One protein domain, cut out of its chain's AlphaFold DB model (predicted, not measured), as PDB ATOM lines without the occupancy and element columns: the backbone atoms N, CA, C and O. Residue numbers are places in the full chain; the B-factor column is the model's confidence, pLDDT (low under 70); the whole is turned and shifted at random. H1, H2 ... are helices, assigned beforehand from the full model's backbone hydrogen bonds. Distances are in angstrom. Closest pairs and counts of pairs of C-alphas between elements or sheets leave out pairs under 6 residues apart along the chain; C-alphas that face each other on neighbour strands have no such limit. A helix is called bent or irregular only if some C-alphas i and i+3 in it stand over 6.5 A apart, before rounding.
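Overview. This is residues 347 to 366 and 576 to 705 of the 945 residues of the protein "RING-type domain-containing protein" of Mesocestoides corti (UniProt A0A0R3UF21). The longest helix, H6, runs with H5 and H7 in an up-and-down bundle, a loose triangle of three helices in which each runs against the one before it. H1, H2 and H3 pack steeply across the side away from H7, H1 lying between H2 and H3, while short H4 packs on H7. The printed part has 150 residues with seven named helices, H1 to H7 in chain order, and no named strand: the class is all helix. It is compact, with a radius of gyration of the C-alphas of 14.9 A, and rounded, spanning 44 by 38 by 33 A.

Along the chain. H6, residues 661 to 679, is 28.2 A long from its first C-alpha at (223.528, 197.020, 313.706) to its last at (229.845, 194.654, 286.300). H5, residues 639 to 656, measures 26.0 A and H7, residues 685 to 702, 25.9 A, ending at C-alpha 702 at (220.994, 184.472, 308.204). H1 is residues 348 to 361, 20.3 A, beginning at C-alpha 348 at (209.045, 193.498, 296.202). H2 is residues 576 to 590, 21.2 A. H3, residues 607 to 624, 26.0 A, has a kink of 25 degrees near residue 618 and is only just irregular, C-alphas 620 and 623 being 6.9 A apart. H4 is residues 631 to 634, 5.1 A.

Arrangement. H6 and H7 form a helical hairpin: they touch, closest at the C-alphas of Gln 674 and Ala 691, 6.8 A, with a shallow tilt of 27 degrees, opposite ways. H5 touches H7, closest C-alphas Leu 650 and Thr 699, 5.8 A. H5 and H6 are close but not clearly touching, closest C-alphas Ala 647 and Leu 671, 7.6 A. H2 touches H6 with residues 586 to 590 alone, closest C-alphas Cys 589 and Ala 675, 5.4 A, at a steep tilt of 53 degrees. H1 touches H2, closest C-alphas Leu 353 and Ala 583, 5.8 A. H1 also touches H3, closest C-alphas His 348 and Ala 617, 4.6 A. H3 touches H5 at a steep tilt of 46 degrees, closest C-alphas Cys 618 and Val 652, 5.6 A. H4 touches H7, closest C-alphas Leu 632 and Ala 696, 6.4 A. H3 and H6 are apart. In H1, H2, H5 and H7 every O i to N i+4 pair is within hydrogen-bond range, in H3 10 of 14 and in H6 13 of 15; H4 is too short for such a pair.

Size, cuts and confidence. The farthest C-alphas, Leu 608 and Pro 684, are 45.5 A apart. Residues 367 to 575 are not printed; C-alphas 366 and 576 are 17.2 A apart across the cut. The link from H2 to H3, residues 591 to 606, is long. Mean pLDDT of the printed part is 74.6, with 42 residues under 70, among them 593 to 611 and 627 to 637.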
ATOM      1  N   ASP A 347     207.672 196.626 293.125       74.50
ATOM      2  CA  ASP A 347     208.827 195.723 293.104       74.50
ATOM      3  C   ASP A 347     209.226 195.290 294.517       74.50
ATOM      4  O   ASP A 347     209.914 195.997 295.259       74.50
ATOM      5  N   HIS A 348     208.819 194.075 294.881       82.50
ATOM      6  CA  HIS A 348     209.045 193.498 296.202       82.50
ATOM      7  C   HIS A 348     210.530 193.520 296.622       82.50
ATOM      8  O   HIS A 348     210.821 193.737 297.796       82.50
ATOM      9  N   HIS A 349     211.485 193.365 295.691       84.62
ATOM     10  CA  HIS A 349     212.922 193.466 296.002       84.62
ATOM     11  C   HIS A 349     213.344 194.895 296.366       84.62
ATOM     12  O   HIS A 349     214.142 195.069 297.284       84.62
ATOM     13  N   GLY A 350     212.782 195.909 295.700       82.56
ATOM     14  CA  GLY A 350     213.029 197.322 296.003       82.56
ATOM     15  C   GLY A 350     212.502 197.713 297.385       82.56
ATOM     16  O   GLY A 350     213.212 198.356 298.155       82.56
ATOM     17  N   VAL A 351     211.307 197.232 297.751       83.00
ATOM     18  CA  VAL A 351     210.736 197.418 299.100       83.00
ATOM     19  C   VAL A 351     211.662 196.862 300.185       83.00
ATOM     20  O   VAL A 351     211.926 197.550 301.173       83.00
ATOM     21  N   LEU A 352     212.180 195.638 300.011       85.56
ATOM     22  CA  LEU A 352     213.085 195.030 300.992       85.56
ATOM     23  C   LEU A 352     214.467 195.705 301.021       85.56
ATOM     24  O   LEU A 352     215.017 195.880 302.105       85.56
ATOM     25  N   LEU A 353     215.002 196.147 299.874       87.88
ATOM     26  CA  LEU A 353     216.242 196.937 299.812       87.88
ATOM     27  C   LEU A 353     216.110 198.256 300.582       87.88
ATOM     28  O   LEU A 353     216.949 198.551 301.430       87.88
ATOM     29  N   HIS A 354     215.040 199.021 300.349       83.19
ATOM     30  CA  HIS A 354     214.794 200.257 301.094       83.19
ATOM     31  C   HIS A 354     214.615 200.002 302.595       83.19
ATOM     32  O   HIS A 354     215.138 200.770 303.403       83.19
ATOM     33  N   ALA A 355     213.922 198.930 302.992       82.56
ATOM     34  CA  ALA A 355     213.763 198.580 304.403       82.56
ATOM     35  C   ALA A 355     215.110 198.246 305.071       82.56
ATOM     36  O   ALA A 355     215.436 198.813 306.115       82.56
ATOM     37  N   PHE A 356     215.915 197.396 304.428       86.00
ATOM     38  CA  PHE A 356     217.243 196.999 304.892       86.00
ATOM     39  C   PHE A 356     218.198 198.195 305.019       86.00
ATOM     40  O   PHE A 356     218.793 198.398 306.076       86.00
ATOM     41  N   LEU A 357     218.305 199.034 303.982       86.81
ATOM     42  CA  LEU A 357     219.158 200.224 304.028       86.81
ATOM     43  C   LEU A 357     218.682 201.242 305.075       86.81
ATOM     44  O   LEU A 357     219.523 201.843 305.740       86.81
ATOM     45  N   SER A 358     217.366 201.398 305.281       82.31
ATOM     46  CA  SER A 358     216.843 202.241 306.374       82.31
ATOM     47  C   SER A 358     217.370 201.749 307.728       82.31
ATOM     48  O   SER A 358     218.028 202.504 308.434       82.31
ATOM     49  N   GLN A 359     217.205 200.454 308.031       79.81
ATOM     50  CA  GLN A 359     217.678 199.835 309.277       79.81
ATOM     51  C   GLN A 359     219.205 199.945 309.471       79.81
ATOM     52  O   GLN A 359     219.686 200.009 310.605       79.81
ATOM     53  N   VAL A 360     219.982 199.960 308.381       82.56
ATOM     54  CA  VAL A 360     221.442 200.143 308.414       82.56
ATOM     55  C   VAL A 360     221.837 201.590 308.750       82.56
ATOM     56  O   VAL A 360     222.785 201.793 309.517       82.56
ATOM     57  N   PHE A 361     221.114 202.580 308.213       80.88
ATOM     58  CA  PHE A 361     221.406 204.014 308.370       80.88
ATOM     59  C   PHE A 361     220.572 204.738 309.449       80.88
ATOM     60  O   PHE A 361     220.835 205.904 309.727       80.88
ATOM     61  N   ASP A 362     219.662 204.049 310.147       74.00
ATOM     62  CA  ASP A 362     218.992 204.516 311.382       74.00
ATOM     63  C   ASP A 362     219.978 204.759 312.561       74.00
ATOM     64  O   ASP A 362     219.589 205.185 313.652       74.00
ATOM     65  N   SER A 363     221.270 204.463 312.372       65.00
ATOM     66  CA  SER A 363     222.354 204.642 313.341       65.00
ATOM     67  C   SER A 363     223.250 205.826 312.971       65.00
ATOM     68  O   SER A 363     223.693 205.941 311.834       65.00
ATOM     69  N   SER A 364     223.604 206.654 313.959       63.06
ATOM     70  CA  SER A 364     224.640 207.687 313.819       63.06
ATOM     71  C   SER A 364     226.024 207.087 313.545       63.06
ATOM     72  O   SER A 364     226.759 207.542 312.674       63.06
ATOM     73  N   VAL A 365     226.391 206.031 314.276       73.81
ATOM     74  CA  VAL A 365     227.673 205.344 314.075       73.81
ATOM     75  C   VAL A 365     227.564 204.388 312.885       73.81
ATOM     76  O   VAL A 365     226.693 203.508 312.863       73.81
ATOM     77  N   ILE A 366     228.476 204.568 311.929       79.25
ATOM     78  CA  ILE A 366     228.673 203.748 310.729       79.25
ATOM     79  C   ILE A 366     230.108 203.215 310.770       79.25
ATOM     80  O   ILE A 366     231.033 203.980 311.043       79.25
ATOM     81  N   GLY A 576     216.584 211.475 301.214       60.84
ATOM     82  CA  GLY A 576     216.116 210.139 300.799       60.84
ATOM     83  C   GLY A 576     216.886 209.615 299.587       60.84
ATOM     84  O   GLY A 576     217.348 208.480 299.590       60.84
ATOM     85  N   HIS A 577     217.202 210.532 298.671       68.12
ATOM     86  CA  HIS A 577     218.068 210.386 297.504       68.12
ATOM     87  C   HIS A 577     219.353 209.571 297.699       68.12
ATOM     88  O   HIS A 577     219.744 208.889 296.758       68.12
ATOM     89  N   PHE A 578     220.022 209.601 298.857       77.12
ATOM     90  CA  PHE A 578     221.187 208.736 299.091       77.12
ATOM     91  C   PHE A 578     220.780 207.257 299.184       77.12
ATOM     92  O   PHE A 578     221.325 206.415 298.471       77.12
ATOM     93  N   ILE A 579     219.775 206.956 300.011       79.69
ATOM     94  CA  ILE A 579     219.220 205.606 300.152       79.69
ATOM     95  C   ILE A 579     218.534 205.183 298.844       79.69
ATOM     96  O   ILE A 579     218.751 204.061 298.401       79.69
ATOM     97  N   ASP A 580     217.803 206.087 298.180       77.88
ATOM     98  CA  ASP A 580     217.194 205.859 296.862       77.88
ATOM     99  C   ASP A 580     218.248 205.472 295.811       77.88
ATOM    100  O   ASP A 580     218.041 204.530 295.047       77.88
ATOM    101  N   THR A 581     219.390 206.172 295.772       81.06
ATOM    102  CA  THR A 581     220.471 205.912 294.804       81.06
ATOM    103  C   THR A 581     221.140 204.566 295.084       81.06
ATOM    104  O   THR A 581     221.287 203.754 294.171       81.06
ATOM    105  N   LEU A 582     221.486 204.284 296.346       84.81
ATOM    106  CA  LEU A 582     222.129 203.026 296.729       84.81
ATOM    107  C   LEU A 582     221.191 201.819 296.551       84.81
ATOM    108  O   LEU A 582     221.623 200.780 296.053       84.81
ATOM    109  N   ALA A 583     219.905 201.955 296.892       85.38
ATOM    110  CA  ALA A 583     218.890 200.936 296.629       85.38
ATOM    111  C   ALA A 583     218.732 200.682 295.124       85.38
ATOM    112  O   ALA A 583     218.674 199.528 294.704       85.38
ATOM    113  N   SER A 584     218.713 201.746 294.315       83.06
ATOM    114  CA  SER A 584     218.600 201.651 292.856       83.06
ATOM    115  C   SER A 584     219.792 200.924 292.228       83.06
ATOM    116  O   SER A 584     219.602 200.055 291.379       83.06
ATOM    117  N   TRP A 585     221.012 201.224 292.685       86.38
ATOM    118  CA  TRP A 585     222.237 200.566 292.227       86.38
ATOM    119  C   TRP A 585     222.312 199.090 292.656       86.38
ATOM    120  O   TRP A 585     222.600 198.219 291.840       86.38
ATOM    121  N   LEU A 586     221.965 198.764 293.906       88.88
ATOM    122  CA  LEU A 586     221.880 197.363 294.345       88.88
ATOM    123  C   LEU A 586     220.794 196.587 293.578       88.88
ATOM    124  O   LEU A 586     220.967 195.402 293.281       88.88
ATOM    125  N   PHE A 587     219.680 197.237 293.228       87.19
ATOM    126  CA  PHE A 587     218.612 196.621 292.445       87.19
ATOM    127  C   PHE A 587     219.038 196.334 290.999       87.19
ATOM    128  O   PHE A 587     218.762 195.237 290.504       87.19
ATOM    129  N   SER A 588     219.745 197.255 290.332       84.94
ATOM    130  CA  SER A 588     220.266 197.003 288.982       84.94
ATOM    131  C   SER A 588     221.321 195.895 288.967       84.94
ATOM    132  O   SER A 588     221.256 195.016 288.110       84.94
ATOM    133  N   CYS A 589     222.213 195.842 289.962       85.69
ATOM    134  CA  CYS A 589     223.227 194.789 290.057       85.69
ATOM    135  C   CYS A 589     222.662 193.373 290.286       85.69
ATOM    136  O   CYS A 589     223.268 192.410 289.824       85.69
ATOM    137  N   PHE A 590     221.535 193.197 290.990       87.12
ATOM    138  CA  PHE A 590     221.027 191.852 291.331       87.12
ATOM    139  C   PHE A 590     219.717 191.444 290.642       87.12
ATOM    140  O   PHE A 590     219.511 190.252 290.382       87.12
ATOM    141  N   PHE A 591     218.809 192.383 290.366       84.31
ATOM    142  CA  PHE A 591     217.414 192.070 290.030       84.31
ATOM    143  C   PHE A 591     216.985 192.480 288.615       84.31
ATOM    144  O   PHE A 591     216.111 191.811 288.066       84.31
ATOM    145  N   GLN A 592     217.626 193.472 287.988       75.00
ATOM    146  CA  GLN A 592     217.357 193.815 286.585       75.00
ATOM    147  C   GLN A 592     217.841 192.728 285.610       75.00
ATOM    148  O   GLN A 592     218.803 192.003 285.875       75.00
ATOM    149  N   ASN A 593     217.141 192.603 284.481       53.84
ATOM    150  CA  ASN A 593     217.516 191.773 283.332       53.84
ATOM    151  C   ASN A 593     218.369 192.587 282.333       53.84
ATOM    152  O   ASN A 593     218.300 193.818 282.359       53.84
ATOM    153  N   PRO A 594     219.145 191.937 281.439       47.66
ATOM    154  CA  PRO A 594     220.000 192.632 280.464       47.66
ATOM    155  C   PRO A 594     219.238 193.517 279.460       47.66
ATOM    156  O   PRO A 594     219.846 194.366 278.819       47.66
ATOM    157  N   ASP A 595     217.917 193.360 279.351       38.81
ATOM    158  CA  ASP A 595     217.067 193.990 278.330       38.81
ATOM    159  C   ASP A 595     216.724 195.476 278.614       38.81
ATOM    160  O   ASP A 595     215.940 196.093 277.895       38.81
ATOM    161  N   GLY A 596     217.297 196.066 279.671       46.59
ATOM    162  CA  GLY A 596     217.347 197.519 279.923       46.59
ATOM    163  C   GLY A 596     216.049 198.218 280.370       46.59
ATOM    164  O   GLY A 596     216.094 199.351 280.848       46.59
ATOM    165  N   SER A 597     214.890 197.569 280.268       43.59
ATOM    166  CA  SER A 597     213.570 198.144 280.570       43.59
ATOM    167  C   SER A 597     213.216 198.118 282.071       43.59
ATOM    168  O   SER A 597     212.349 197.367 282.511       43.59
ATOM    169  N   GLY A 598     213.875 198.958 282.882       39.66
ATOM    170  CA  GLY A 598     213.718 198.940 284.348       39.66
ATOM    171  C   GLY A 598     213.824 200.291 285.064       39.66
ATOM    172  O   GLY A 598     214.773 200.512 285.816       39.66
ATOM    173  N   VAL A 599     212.837 201.181 284.899       45.81
ATOM    174  CA  VAL A 599     212.711 202.387 285.746       45.81
ATOM    175  C   VAL A 599     212.210 201.986 287.136       45.81
ATOM    176  O   VAL A 599     211.079 201.532 287.287       45.81
ATOM    177  N   ILE A 600     213.047 202.171 288.155       50.06
ATOM    178  CA  ILE A 600     212.744 201.774 289.537       50.06
ATOM    179  C   ILE A 600     211.741 202.761 290.170       50.06
ATOM    180  O   ILE A 600     211.938 203.978 290.063       50.06
ATOM    181  N   PRO A 601     210.684 202.289 290.866       48.22
ATOM    182  CA  PRO A 601     209.767 203.163 291.596       48.22
ATOM    183  C   PRO A 601     210.486 203.997 292.670       48.22
ATOM    184  O   PRO A 601     211.249 203.467 293.471       48.22
ATOM    185  N   ARG A 602     210.209 205.307 292.745       49.44
ATOM    186  CA  ARG A 602     210.735 206.170 293.822       49.44
ATOM    187  C   ARG A 602     209.986 205.903 295.136       49.44
ATOM    188  O   ARG A 602     208.841 206.329 295.299       49.44
ATOM    189  N   TYR A 603     210.632 205.231 296.087       51.56
ATOM    190  CA  TYR A 603     210.032 204.839 297.370       51.56
ATOM    191  C   TYR A 603     209.960 206.000 298.379       51.56
ATOM    192  O   TYR A 603     210.772 206.120 299.292       51.56
ATOM    193  N   SER A 604     208.941 206.854 298.240       44.69
ATOM    194  CA  SER A 604     208.682 207.944 299.195       44.69
ATOM    195  C   SER A 604     208.315 207.436 300.603       44.69
ATOM    196  O   SER A 604     207.464 206.562 300.782       44.69
ATOM    197  N   ALA A 605     208.966 207.991 301.629       41.25
ATOM    198  CA  ALA A 605     208.932 207.459 302.991       41.25
ATOM    199  C   ALA A 605     207.612 207.743 303.745       41.25
ATOM    200  O   ALA A 605     207.438 208.797 304.357       41.25
ATOM    201  N   ARG A 606     206.697 206.762 303.782       44.94
ATOM    202  CA  ARG A 606     205.532 206.729 304.692       44.94
ATOM    203  C   ARG A 606     205.558 205.466 305.565       44.94
ATOM    204  O   ARG A 606     205.098 204.406 305.142       44.94
ATOM    205  N   ARG A 607     206.046 205.598 306.810       44.16
ATOM    206  CA  ARG A 607     206.305 204.487 307.761       44.16
ATOM    207  C   ARG A 607     205.158 203.469 307.908       44.16
ATOM    208  O   ARG A 607     205.422 202.275 307.971       44.16
ATOM    209  N   LEU A 608     203.897 203.914 307.933       36.47
ATOM    210  CA  LEU A 608     202.732 203.029 308.128       36.47
ATOM    211  C   LEU A 608     202.401 202.143 306.914       36.47
ATOM    212  O   LEU A 608     201.927 201.026 307.092       36.47
ATOM    213  N   LEU A 609     202.685 202.599 305.688       48.44
ATOM    214  CA  LEU A 609     202.556 201.767 304.481       48.44
ATOM    215  C   LEU A 609     203.722 200.773 304.360       48.44
ATOM    216  O   LEU A 609     203.579 199.689 303.794       48.44
ATOM    217  N   GLN A 610     204.877 201.139 304.918       61.66
ATOM    218  CA  GLN A 610     206.131 200.406 304.793       61.66
ATOM    219  C   GLN A 610     206.061 199.010 305.437       61.66
ATOM    220  O   GLN A 610     206.507 198.045 304.825       61.66
ATOM    221  N   THR A 611     205.439 198.856 306.611       66.00
ATOM    222  CA  THR A 611     205.333 197.554 307.304       66.00
ATOM    223  C   THR A 611     204.446 196.549 306.562       66.00
ATOM    224  O   THR A 611     204.825 195.386 306.405       66.00
ATOM    225  N   GLN A 612     203.296 196.989 306.037       71.00
ATOM    226  CA  GLN A 612     202.410 196.144 305.225       71.00
ATOM    227  C   GLN A 612     203.048 195.778 303.877       71.00
ATOM    228  O   GLN A 612     202.940 194.628 303.437       71.00
ATOM    229  N   ALA A 613     203.768 196.717 303.250       75.12
ATOM    230  CA  ALA A 613     204.528 196.461 302.031       75.12
ATOM    231  C   ALA A 613     205.658 195.441 302.266       75.12
ATOM    232  O   ALA A 613     205.765 194.480 301.508       75.12
ATOM    233  N   ILE A 614     206.440 195.575 303.348       78.31
ATOM    234  CA  ILE A 614     207.491 194.614 303.733       78.31
ATOM    235  C   ILE A 614     206.896 193.222 303.984       78.31
ATOM    236  O   ILE A 614     207.369 192.246 303.408       78.31
ATOM    237  N   SER A 615     205.828 193.114 304.784       79.50
ATOM    238  CA  SER A 615     205.157 191.833 305.067       79.50
ATOM    239  C   SER A 615     204.621 191.156 303.797       79.50
ATOM    240  O   SER A 615     204.626 189.929 303.672       79.50
ATOM    241  N   THR A 616     204.167 191.943 302.823       80.81
ATOM    242  CA  THR A 616     203.697 191.433 301.528       80.81
ATOM    243  C   THR A 616     204.868 191.017 300.636       80.81
ATOM    244  O   THR A 616     204.850 189.911 300.103       80.81
ATOM    245  N   ALA A 617     205.933 191.820 300.568       81.56
ATOM    246  CA  ALA A 617     207.160 191.490 299.848       81.56
ATOM    247  C   ALA A 617     207.839 190.219 300.383       81.56
ATOM    248  O   ALA A 617     208.227 189.366 299.591       81.56
ATOM    249  N   CYS A 618     207.907 190.033 301.705       82.81
ATOM    250  CA  CYS A 618     208.404 188.796 302.309       82.81
ATOM    251  C   CYS A 618     207.572 187.590 301.854       82.81
ATOM    252  O   CYS A 618     208.129 186.626 301.338       82.81
ATOM    253  N   ARG A 619     206.237 187.657 301.965       83.06
ATOM    254  CA  ARG A 619     205.339 186.555 301.568       83.06
ATOM    255  C   ARG A 619     205.430 186.206 300.078       83.06
ATOM    256  O   ARG A 619     205.415 185.028 299.747       83.06
ATOM    257  N   GLN A 620     205.567 187.202 299.199       84.75
ATOM    258  CA  GLN A 620     205.694 186.985 297.751       84.75
ATOM    259  C   GLN A 620     207.084 186.477 297.332       84.75
ATOM    260  O   GLN A 620     207.209 185.759 296.343       84.75
ATOM    261  N   LEU A 621     208.144 186.827 298.070       83.62
ATOM    262  CA  LEU A 621     209.517 186.447 297.721       83.62
ATOM    263  C   LEU A 621     210.031 185.195 298.433       83.62
ATOM    264  O   LEU A 621     210.931 184.549 297.896       83.62
ATOM    265  N   LEU A 622     209.459 184.819 299.581       82.06
ATOM    266  CA  LEU A 622     209.838 183.632 300.355       82.06
ATOM    267  C   LEU A 622     209.847 182.328 299.522       82.06
ATOM    268  O   LEU A 622     210.844 181.606 299.612       82.06
ATOM    269  N   PRO A 623     208.860 182.029 298.644       78.56
ATOM    270  CA  PRO A 623     208.897 180.832 297.792       78.56
ATOM    271  C   PRO A 623     210.061 180.807 296.788       78.56
ATOM    272  O   PRO A 623     210.414 179.749 296.279       78.56
ATOM    273  N   LEU A 624     210.655 181.971 296.504       79.19
ATOM    274  CA  LEU A 624     211.747 182.167 295.549       79.19
ATOM    275  C   LEU A 624     213.121 182.289 296.240       79.19
ATOM    276  O   LEU A 624     214.098 182.682 295.589       79.19
ATOM    277  N   THR A 625     213.194 182.012 297.546       78.69
ATOM    278  CA  THR A 625     214.442 181.967 298.327       78.69
ATOM    279  C   THR A 625     215.110 180.592 298.259       78.69
ATOM    280  O   THR A 625     214.515 179.600 297.835       78.69
ATOM    281  N   LEU A 626     216.378 180.531 298.657       74.25
ATOM    282  CA  LEU A 626     217.137 179.290 298.757       74.25
ATOM    283  C   LEU A 626     216.682 178.506 299.992       74.25
ATOM    284  O   LEU A 626     216.744 179.016 301.111       74.25
ATOM    285  N   ARG A 627     216.267 177.250 299.789       66.25
ATOM    286  CA  ARG A 627     216.057 176.290 300.887       66.25
ATOM    287  C   ARG A 627     217.382 175.758 301.431       66.25
ATOM    288  O   ARG A 627     217.520 175.601 302.636       66.25
ATOM    289  N   ASP A 628     218.340 175.538 300.537       67.94
ATOM    290  CA  ASP A 628     219.720 175.178 300.843       67.94
ATOM    291  C   ASP A 628     220.681 176.193 300.188       67.94
ATOM    292  O   ASP A 628     220.631 176.375 298.966       67.94
ATOM    293  N   PRO A 629     221.545 176.876 300.963       67.94
ATOM    294  CA  PRO A 629     222.606 177.718 300.418       67.94
ATOM    295  C   PRO A 629     223.778 176.954 299.783       67.94
ATOM    296  O   PRO A 629     224.469 177.548 298.956       67.94
ATOM    297  N   PHE A 630     224.028 175.678 300.110       65.94
ATOM    298  CA  PHE A 630     225.128 174.913 299.497       65.94
ATOM    299  C   PHE A 630     224.896 174.671 297.997       65.94
ATOM    300  O   PHE A 630     225.853 174.705 297.220       65.94
ATOM    301  N   GLY A 631     223.636 174.601 297.557       64.19
ATOM    302  CA  GLY A 631     223.230 174.657 296.147       64.19
ATOM    303  C   GLY A 631     223.685 175.897 295.352       64.19
ATOM    304  O   GLY A 631     223.572 175.901 294.127       64.19
ATOM    305  N   LEU A 632     224.234 176.943 295.991       69.38
ATOM    306  CA  LEU A 632     224.943 178.040 295.302       69.38
ATOM    307  C   LEU A 632     226.351 177.655 294.822       69.38
ATOM    308  O   LEU A 632     226.915 178.360 293.987       69.38
ATOM    309  N   ILE A 633     226.929 176.594 295.388       69.12
ATOM    310  CA  ILE A 633     228.320 176.164 295.191       69.12
ATOM    311  C   ILE A 633     228.377 174.912 294.298       69.12
ATOM    312  O   ILE A 633     229.349 174.728 293.573       69.12
ATOM    313  N   SER A 634     227.336 174.073 294.330       62.25
ATOM    314  CA  SER A 634     227.198 172.839 293.536       62.25
ATOM    315  C   SER A 634     226.241 172.945 292.335       62.25
ATOM    316  O   SER A 634     226.115 171.994 291.568       62.25
ATOM    317  N   GLY A 635     225.523 174.062 292.180       57.28
ATOM    318  CA  GLY A 635     224.392 174.166 291.254       57.28
ATOM    319  C   GLY A 635     224.758 174.358 289.777       57.28
ATOM    320  O   GLY A 635     225.544 175.232 289.425       57.28
ATOM    321  N   SER A 636     224.058 173.638 288.895       58.34
ATOM    322  CA  SER A 636     224.096 173.741 287.422       58.34
ATOM    323  C   SER A 636     223.436 175.015 286.853       58.34
ATOM    324  O   SER A 636     222.853 175.017 285.768       58.34
ATOM    325  N   HIS A 637     223.471 176.120 287.597       68.19
ATOM    326  CA  HIS A 637     222.788 177.368 287.265       68.19
ATOM    327  C   HIS A 637     223.775 178.492 286.945       68.19
ATOM    328  O   HIS A 637     224.856 178.577 287.522       68.19
ATOM    329  N   SER A 638     223.373 179.409 286.062       82.38
ATOM    330  CA  SER A 638     224.203 180.560 285.703       82.38
ATOM    331  C   SER A 638     224.486 181.462 286.913       82.38
ATOM    332  O   SER A 638     223.599 181.750 287.721       82.38
ATOM    333  N   LEU A 639     225.723 181.963 287.009       80.56
ATOM    334  CA  LEU A 639     226.200 182.806 288.112       80.56
ATOM    335  C   LEU A 639     225.252 183.980 288.472       80.56
ATOM    336  O   LEU A 639     224.998 184.175 289.665       80.56
ATOM    337  N   PRO A 640     224.646 184.723 287.512       82.50
ATOM    338  CA  PRO A 640     223.688 185.783 287.839       82.50
ATOM    339  C   PRO A 640     222.423 185.250 288.523       82.50
ATOM    340  O   PRO A 640     221.906 185.880 289.444       82.50
ATOM    341  N   THR A 641     221.951 184.059 288.139       83.75
ATOM    342  CA  THR A 641     220.800 183.387 288.768       83.75
ATOM    343  C   THR A 641     221.109 183.028 290.219       83.75
ATOM    344  O   THR A 641     220.282 183.265 291.104       83.75
ATOM    345  N   CYS A 642     222.312 182.513 290.484       84.25
ATOM    346  CA  CYS A 642     222.778 182.200 291.834       84.25
ATOM    347  C   CYS A 642     222.882 183.465 292.703       84.25
ATOM    348  O   CYS A 642     222.292 183.502 293.784       84.25
ATOM    349  N   ARG A 643     223.508 184.547 292.209       85.69
ATOM    350  CA  ARG A 643     223.557 185.847 292.915       85.69
ATOM    351  C   ARG A 643     222.165 186.415 293.192       85.69
ATOM    352  O   ARG A 643     221.882 186.807 294.323       85.69
ATOM    353  N   ARG A 644     221.261 186.390 292.207       87.19
ATOM    354  CA  ARG A 644     219.872 186.866 292.342       87.19
ATOM    355  C   ARG A 644     219.074 186.066 293.383       87.19
ATOM    356  O   ARG A 644     218.267 186.647 294.112       87.19
ATOM    357  N   ARG A 645     219.292 184.746 293.488       85.88
ATOM    358  CA  ARG A 645     218.689 183.894 294.536       85.88
ATOM    359  C   ARG A 645     219.297 184.158 295.921       85.88
ATOM    360  O   ARG A 645     218.541 184.260 296.888       85.88
ATOM    361  N   ALA A 646     220.617 184.326 296.022       86.75
ATOM    362  CA  ALA A 646     221.307 184.648 297.276       86.75
ATOM    363  C   ALA A 646     220.862 186.010 297.840       86.75
ATOM    364  O   ALA A 646     220.345 186.074 298.956       86.75
ATOM    365  N   ALA A 647     220.928 187.073 297.027       88.94
ATOM    366  CA  ALA A 647     220.505 188.425 297.398       88.94
ATOM    367  C   ALA A 647     219.049 188.468 297.890       88.94
ATOM    368  O   ALA A 647     218.752 189.061 298.926       88.94
ATOM    369  N   ARG A 648     218.134 187.782 297.190       88.62
ATOM    370  CA  ARG A 648     216.726 187.671 297.602       88.62
ATOM    371  C   ARG A 648     216.564 186.956 298.942       88.62
ATOM    372  O   ARG A 648     215.758 187.388 299.758       88.62
ATOM    373  N   THR A 649     217.310 185.874 299.160       86.12
ATOM    374  CA  THR A 649     217.253 185.098 300.408       86.12
ATOM    375  C   THR A 649     217.710 185.948 301.586       86.12
ATOM    376  O   THR A 649     216.981 186.057 302.567       86.12
ATOM    377  N   LEU A 650     218.849 186.631 301.449       88.12
ATOM    378  CA  LEU A 650     219.359 187.566 302.450       88.12
ATOM    379  C   LEU A 650     218.333 188.660 302.779       88.12
ATOM    380  O   LEU A 650     218.004 188.843 303.948       88.12
ATOM    381  N   LEU A 651     217.773 189.341 301.773       87.25
ATOM    382  CA  LEU A 651     216.806 190.429 301.990       87.25
ATOM    383  C   LEU A 651     215.533 189.971 302.721       87.25
ATOM    384  O   LEU A 651     215.037 190.690 303.585       87.25
ATOM    385  N   VAL A 652     215.023 188.768 302.424       85.06
ATOM    386  CA  VAL A 652     213.879 188.195 303.154       85.06
ATOM    387  C   VAL A 652     214.270 187.858 304.602       85.06
ATOM    388  O   VAL A 652     213.566 188.271 305.520       85.06
ATOM    389  N   ARG A 653     215.422 187.212 304.844       82.69
ATOM    390  CA  ARG A 653     215.891 186.884 306.212       82.69
ATOM    391  C   ARG A 653     216.243 188.112 307.065       82.69
ATOM    392  O   ARG A 653     216.173 188.034 308.294       82.69
ATOM    393  N   PHE A 654     216.597 189.241 306.449       80.00
ATOM    394  CA  PHE A 654     216.762 190.522 307.146       80.00
ATOM    395  C   PHE A 654     215.434 191.175 307.530       80.00
ATOM    396  O   PHE A 654     215.350 191.791 308.586       80.00
ATOM    397  N   ALA A 655     214.393 191.020 306.711       80.81
ATOM    398  CA  ALA A 655     213.071 191.574 306.989       80.81
ATOM    399  C   ALA A 655     212.216 190.707 307.939       80.81
ATOM    400  O   ALA A 655     211.284 191.217 308.556       80.81
ATOM    401  N   GLU A 656     212.531 189.415 308.084       74.94
ATOM    402  CA  GLU A 656     211.844 188.491 309.003       74.94
ATOM    403  C   GLU A 656     212.121 188.756 310.495       74.94
ATOM    404  O   GLU A 656     211.279 188.434 311.333       74.94
ATOM    405  N   ARG A 657     213.293 189.301 310.855       71.38
ATOM    406  CA  ARG A 657     213.707 189.506 312.256       71.38
ATOM    407  C   ARG A 657     214.685 190.678 312.412       71.38
ATOM    408  O   ARG A 657     215.491 190.903 311.514       71.38
ATOM    409  N   PRO A 658     214.668 191.409 313.544       69.12
ATOM    410  CA  PRO A 658     215.660 192.446 313.811       69.12
ATOM    411  C   PRO A 658     217.063 191.840 313.962       69.12
ATOM    412  O   PRO A 658     217.237 190.783 314.568       69.12
ATOM    413  N   TRP A 659     218.067 192.553 313.453       75.38
ATOM    414  CA  TRP A 659     219.476 192.153 313.475       75.38
ATOM    415  C   TRP A 659     220.342 193.207 314.184       75.38
ATOM    416  O   TRP A 659     220.018 194.399 314.106       75.38
ATOM    417  N   PRO A 660     221.445 192.816 314.859       79.50
ATOM    418  CA  PRO A 660     222.394 193.764 315.441       79.50
ATOM    419  C   PRO A 660     222.986 194.687 314.369       79.50
ATOM    420  O   PRO A 660     223.341 194.232 313.283       79.50
ATOM    421  N   ARG A 661     223.135 195.980 314.680       76.25
ATOM    422  CA  ARG A 661     223.528 197.020 313.706       76.25
ATOM    423  C   ARG A 661     224.839 196.708 312.986       76.25
ATOM    424  O   ARG A 661     224.932 196.919 311.781       76.25
ATOM    425  N   GLN A 662     225.815 196.165 313.713       79.06
ATOM    426  CA  GLN A 662     227.090 195.701 313.170       79.06
ATOM    427  C   GLN A 662     226.854 194.649 312.079       79.06
ATOM    428  O   GLN A 662     227.324 194.798 310.960       79.06
ATOM    429  N   VAL A 663     226.052 193.623 312.373       80.38
ATOM    430  CA  VAL A 663     225.742 192.528 311.443       80.38
ATOM    431  C   VAL A 663     225.034 193.044 310.182       80.38
ATOM    432  O   VAL A 663     225.371 192.616 309.080       80.38
ATOM    433  N   SER A 664     224.124 194.016 310.312       82.50
ATOM    434  CA  SER A 664     223.479 194.665 309.160       82.50
ATOM    435  C   SER A 664     224.461 195.483 308.308       82.50
ATOM    436  O   SER A 664     224.427 195.394 307.082       82.50
ATOM    437  N   GLN A 665     225.367 196.248 308.932       85.75
ATOM    438  CA  GLN A 665     226.403 197.016 308.222       85.75
ATOM    439  C   GLN A 665     227.389 196.093 307.480       85.75
ATOM    440  O   GLN A 665     227.768 196.380 306.347       85.75
ATOM    441  N   LEU A 666     227.725 194.939 308.060       82.69
ATOM    442  CA  LEU A 666     228.604 193.935 307.450       82.69
ATOM    443  C   LEU A 666     227.938 193.184 306.291       82.69
ATOM    444  O   LEU A 666     228.573 192.952 305.263       82.69
ATOM    445  N   ALA A 667     226.645 192.870 306.406       84.75
ATOM    446  CA  ALA A 667     225.871 192.343 305.286       84.75
ATOM    447  C   ALA A 667     225.779 193.349 304.125       84.75
ATOM    448  O   ALA A 667     225.830 192.939 302.967       84.75
ATOM    449  N   LEU A 668     225.705 194.658 304.407       88.94
ATOM    450  CA  LEU A 668     225.769 195.688 303.366       88.94
ATOM    451  C   LEU A 668     227.162 195.766 302.714       88.94
ATOM    452  O   LEU A 668     227.234 195.893 301.494       88.94
ATOM    453  N   CYS A 669     228.254 195.637 303.479       86.88
ATOM    454  CA  CYS A 669     229.608 195.555 302.918       86.88
ATOM    455  C   CYS A 669     229.739 194.412 301.899       86.88
ATOM    456  O   CYS A 669     230.150 194.650 300.766       86.88
ATOM    457  N   GLU A 670     229.326 193.196 302.268       84.62
ATOM    458  CA  GLU A 670     229.339 192.050 301.351       84.62
ATOM    459  C   GLU A 670     228.408 192.261 300.149       84.62
ATOM    460  O   GLU A 670     228.815 192.008 299.021       84.62
ATOM    461  N   LEU A 671     227.184 192.773 300.338       88.81
ATOM    462  CA  LEU A 671     226.281 193.071 299.216       88.81
ATOM    463  C   LEU A 671     226.895 194.063 298.218       88.81
ATOM    464  O   LEU A 671     226.730 193.879 297.014       88.81
ATOM    465  N   ILE A 672     227.616 195.084 298.694       89.19
ATOM    466  CA  ILE A 672     228.341 196.034 297.838       89.19
ATOM    467  C   ILE A 672     229.463 195.323 297.068       89.19
ATOM    468  O   ILE A 672     229.574 195.503 295.854       89.19
ATOM    469  N   ASP A 673     230.261 194.487 297.732       86.25
ATOM    470  CA  ASP A 673     231.386 193.784 297.101       86.25
ATOM    471  C   ASP A 673     230.902 192.762 296.050       86.25
ATOM    472  O   ASP A 673     231.448 192.687 294.944       86.25
ATOM    473  N   GLN A 674     229.813 192.041 296.342       85.94
ATOM    474  CA  GLN A 674     229.141 191.129 295.405       85.94
ATOM    475  C   GLN A 674     228.496 191.874 294.225       85.94
ATOM    476  O   GLN A 674     228.505 191.358 293.106       85.94
ATOM    477  N   ALA A 675     227.953 193.079 294.447       87.69
ATOM    478  CA  ALA A 675     227.340 193.907 293.406       87.69
ATOM    479  C   ALA A 675     228.383 194.470 292.428       87.69
ATOM    480  O   ALA A 675     228.203 194.362 291.213       87.69
ATOM    481  N   ARG A 676     229.520 194.980 292.926       84.50
ATOM    482  CA  ARG A 676     230.639 195.427 292.069       84.50
ATOM    483  C   ARG A 676     231.161 194.306 291.172       84.50
ATOM    484  O   ARG A 676     231.455 194.532 290.003       84.50
ATOM    485  N   LEU A 677     231.187 193.080 291.693       82.00
ATOM    486  CA  LEU A 677     231.540 191.879 290.940       82.00
ATOM    487  C   LEU A 677     230.550 191.489 289.828       82.00
ATOM    488  O   LEU A 677     230.835 190.537 289.101       82.00
ATOM    489  N   VAL A 678     229.385 192.136 289.687       77.44
ATOM    490  CA  VAL A 678     228.448 191.874 288.572       77.44
ATOM    491  C   VAL A 678     228.852 192.638 287.310       77.44
ATOM    492  O   VAL A 678     228.782 192.072 286.224       77.44
ATOM    493  N   GLY A 679     229.327 193.881 287.439       66.50
ATOM    494  CA  GLY A 679     229.845 194.654 286.300       66.50
ATOM    495  C   GLY A 679     231.237 194.211 285.830       66.50
ATOM    496  O   GLY A 679     231.648 194.526 284.718       66.50
ATOM    497  N   ALA A 680     231.964 193.469 286.667       69.00
ATOM    498  CA  ALA A 680     233.360 193.102 286.455       69.00
ATOM    499  C   ALA A 680     233.526 191.807 285.626       69.00
ATOM    500  O   ALA A 680     234.031 190.796 286.114       69.00
ATOM    501  N   SER A 681     233.090 191.832 284.363       64.38
ATOM    502  CA  SER A 681     233.096 190.665 283.458       64.38
ATOM    503  C   SER A 681     234.485 190.074 283.169       64.38
ATOM    504  O   SER A 681     234.581 188.897 282.832       64.38
ATOM    505  N   SER A 682     235.555 190.859 283.333       68.12
ATOM    506  CA  SER A 682     236.953 190.442 283.147       68.12
ATOM    507  C   SER A 682     237.593 189.745 284.360       68.12
ATOM    508  O   SER A 682     238.762 189.370 284.299       68.12
ATOM    509  N   VAL A 683     236.865 189.548 285.466       76.06
ATOM    510  CA  VAL A 683     237.399 188.896 286.677       76.06
ATOM    511  C   VAL A 683     237.415 187.361 286.526       76.06
ATOM    512  O   VAL A 683     236.375 186.797 286.180       76.06
ATOM    513  N   PRO A 684     238.521 186.652 286.850       79.06
ATOM    514  CA  PRO A 684     238.631 185.197 286.691       79.06
ATOM    515  C   PRO A 684     237.535 184.380 287.391       79.06
ATOM    516  O   PRO A 684     237.106 184.693 288.503       79.06
ATOM    517  N   SER A 685     237.135 183.263 286.777       78.25
ATOM    518  CA  SER A 685     236.077 182.367 287.279       78.25
ATOM    519  C   SER A 685     236.334 181.854 288.702       78.25
ATOM    520  O   SER A 685     235.411 181.795 289.512       78.25
ATOM    521  N   LEU A 686     237.590 181.560 289.053       76.94
ATOM    522  CA  LEU A 686     237.977 181.148 290.404       76.94
ATOM    523  C   LEU A 686     237.665 182.234 291.449       76.94
ATOM    524  O   LEU A 686     237.130 181.926 292.509       76.94
ATOM    525  N   VAL A 687     237.892 183.509 291.119       77.81
ATOM    526  CA  VAL A 687     237.543 184.651 291.978       77.81
ATOM    527  C   VAL A 687     236.024 184.820 292.091       77.81
ATOM    528  O   VAL A 687     235.507 185.059 293.186       77.81
ATOM    529  N   GLN A 688     235.289 184.635 290.989       81.31
ATOM    530  CA  GLN A 688     233.822 184.643 291.003       81.31
ATOM    531  C   GLN A 688     233.262 183.530 291.912       81.31
ATOM    532  O   GLN A 688     232.338 183.785 292.686       81.31
ATOM    533  N   ASN A 689     233.863 182.335 291.886       79.44
ATOM    534  CA  ASN A 689     233.511 181.203 292.748       79.44
ATOM    535  C   ASN A 689     233.841 181.470 294.229       79.44
ATOM    536  O   ASN A 689     233.012 181.192 295.099       79.44
ATOM    537  N   THR A 690     234.999 182.071 294.532       78.88
ATOM    538  CA  THR A 690     235.365 182.514 295.894       78.88
ATOM    539  C   THR A 690     234.333 183.492 296.456       78.88
ATOM    540  O   THR A 690     233.867 183.332 297.587       78.88
ATOM    541  N   ALA A 691     233.912 184.472 295.650       80.06
ATOM    542  CA  ALA A 691     232.875 185.422 296.031       80.06
ATOM    543  C   ALA A 691     231.520 184.733 296.266       80.06
ATOM    544  O   ALA A 691     230.880 184.991 297.286       80.06
ATOM    545  N   MET A 692     231.108 183.801 295.398       81.88
ATOM    546  CA  MET A 692     229.872 183.030 295.602       81.88
ATOM    547  C   MET A 692     229.887 182.217 296.899       81.88
ATOM    548  O   MET A 692     228.859 182.148 297.572       81.88
ATOM    549  N   ARG A 693     231.039 181.661 297.303       78.69
ATOM    550  CA  ARG A 693     231.187 180.983 298.601       78.69
ATOM    551  C   ARG A 693     231.021 181.940 299.785       78.69
ATOM    552  O   ARG A 693     230.292 181.600 300.712       78.69
ATOM    553  N   ARG A 694     231.592 183.155 299.744       77.81
ATOM    554  CA  ARG A 694     231.317 184.185 300.773       77.81
ATOM    555  C   ARG A 694     229.827 184.539 300.833       77.81
ATOM    556  O   ARG A 694     229.262 184.592 301.921       77.81
ATOM    557  N   PHE A 695     229.159 184.678 299.684       81.75
ATOM    558  CA  PHE A 695     227.721 184.978 299.631       81.75
ATOM    559  C   PHE A 695     226.852 183.817 300.158       81.75
ATOM    560  O   PHE A 695     225.838 184.045 300.823       81.75
ATOM    561  N   ALA A 696     227.256 182.566 299.918       79.75
ATOM    562  CA  ALA A 696     226.618 181.386 300.497       79.75
ATOM    563  C   ALA A 696     226.796 181.338 302.025       79.75
ATOM    564  O   ALA A 696     225.809 181.177 302.739       79.75
ATOM    565  N   ASN A 697     228.008 181.586 302.534       77.38
ATOM    566  CA  ASN A 697     228.298 181.653 303.973       77.38
ATOM    567  C   ASN A 697     227.514 182.781 304.663       77.38
ATOM    568  O   ASN A 697     226.918 182.572 305.718       77.38
ATOM    569  N   LEU A 698     227.420 183.948 304.024       79.44
ATOM    570  CA  LEU A 698     226.565 185.054 304.455       79.44
ATOM    571  C   LEU A 698     225.085 184.636 304.518       79.44
ATOM    572  O   LEU A 698     224.395 184.918 305.492       79.44
ATOM    573  N   THR A 699     224.600 183.909 303.509       79.50
ATOM    574  CA  THR A 699     223.217 183.401 303.466       79.50
ATOM    575  C   THR A 699     222.962 182.333 304.542       79.50
ATOM    576  O   THR A 699     221.879 182.312 305.127       79.50
ATOM    577  N   LEU A 700     223.952 181.486 304.856       73.94
ATOM    578  CA  LEU A 700     223.894 180.498 305.943       73.94
ATOM    579  C   LEU A 700     223.756 181.170 307.315       73.94
ATOM    580  O   LEU A 700     222.869 180.786 308.073       73.94
ATOM    581  N   LEU A 701     224.551 182.209 307.604       70.44
ATOM    582  CA  LEU A 701     224.485 182.971 308.865       70.44
ATOM    583  C   LEU A 701     223.087 183.556 309.143       70.44
ATOM    584  O   LEU A 701     222.674 183.666 310.299       70.44
ATOM    585  N   PHE A 702     222.344 183.912 308.092       71.38
ATOM    586  CA  PHE A 702     220.994 184.472 308.204       71.38
ATOM    587  C   PHE A 702     219.869 183.428 308.136       71.38
ATOM    588  O   PHE A 702     218.718 183.747 308.457       71.38
ATOM    589  N   SER A 703     220.179 182.176 307.786       65.56
ATOM    590  CA  SER A 703     219.204 181.090 307.672       65.56
ATOM    591  C   SER A 703     218.746 180.560 309.046       65.56
ATOM    592  O   SER A 703     219.559 180.442 309.967       65.56
ATOM    593  N   PRO A 704     217.455 180.234 309.237       50.91
ATOM    594  CA  PRO A 704     216.968 179.623 310.469       50.91
ATOM    595  C   PRO A 704     217.210 178.102 310.492       50.91
ATOM    596  O   PRO A 704     216.372 177.323 310.040       50.91
ATOM    597  N   SER A 705     218.321 177.666 311.093       39.78
ATOM    598  CA  SER A 705     218.450 176.285 311.590       39.78
ATOM    599  C   SER A 705     217.673 176.145 312.914       39.78
ATOM    600  O   SER A 705     217.946 176.934 313.822       39.78
TER     601      SER A 705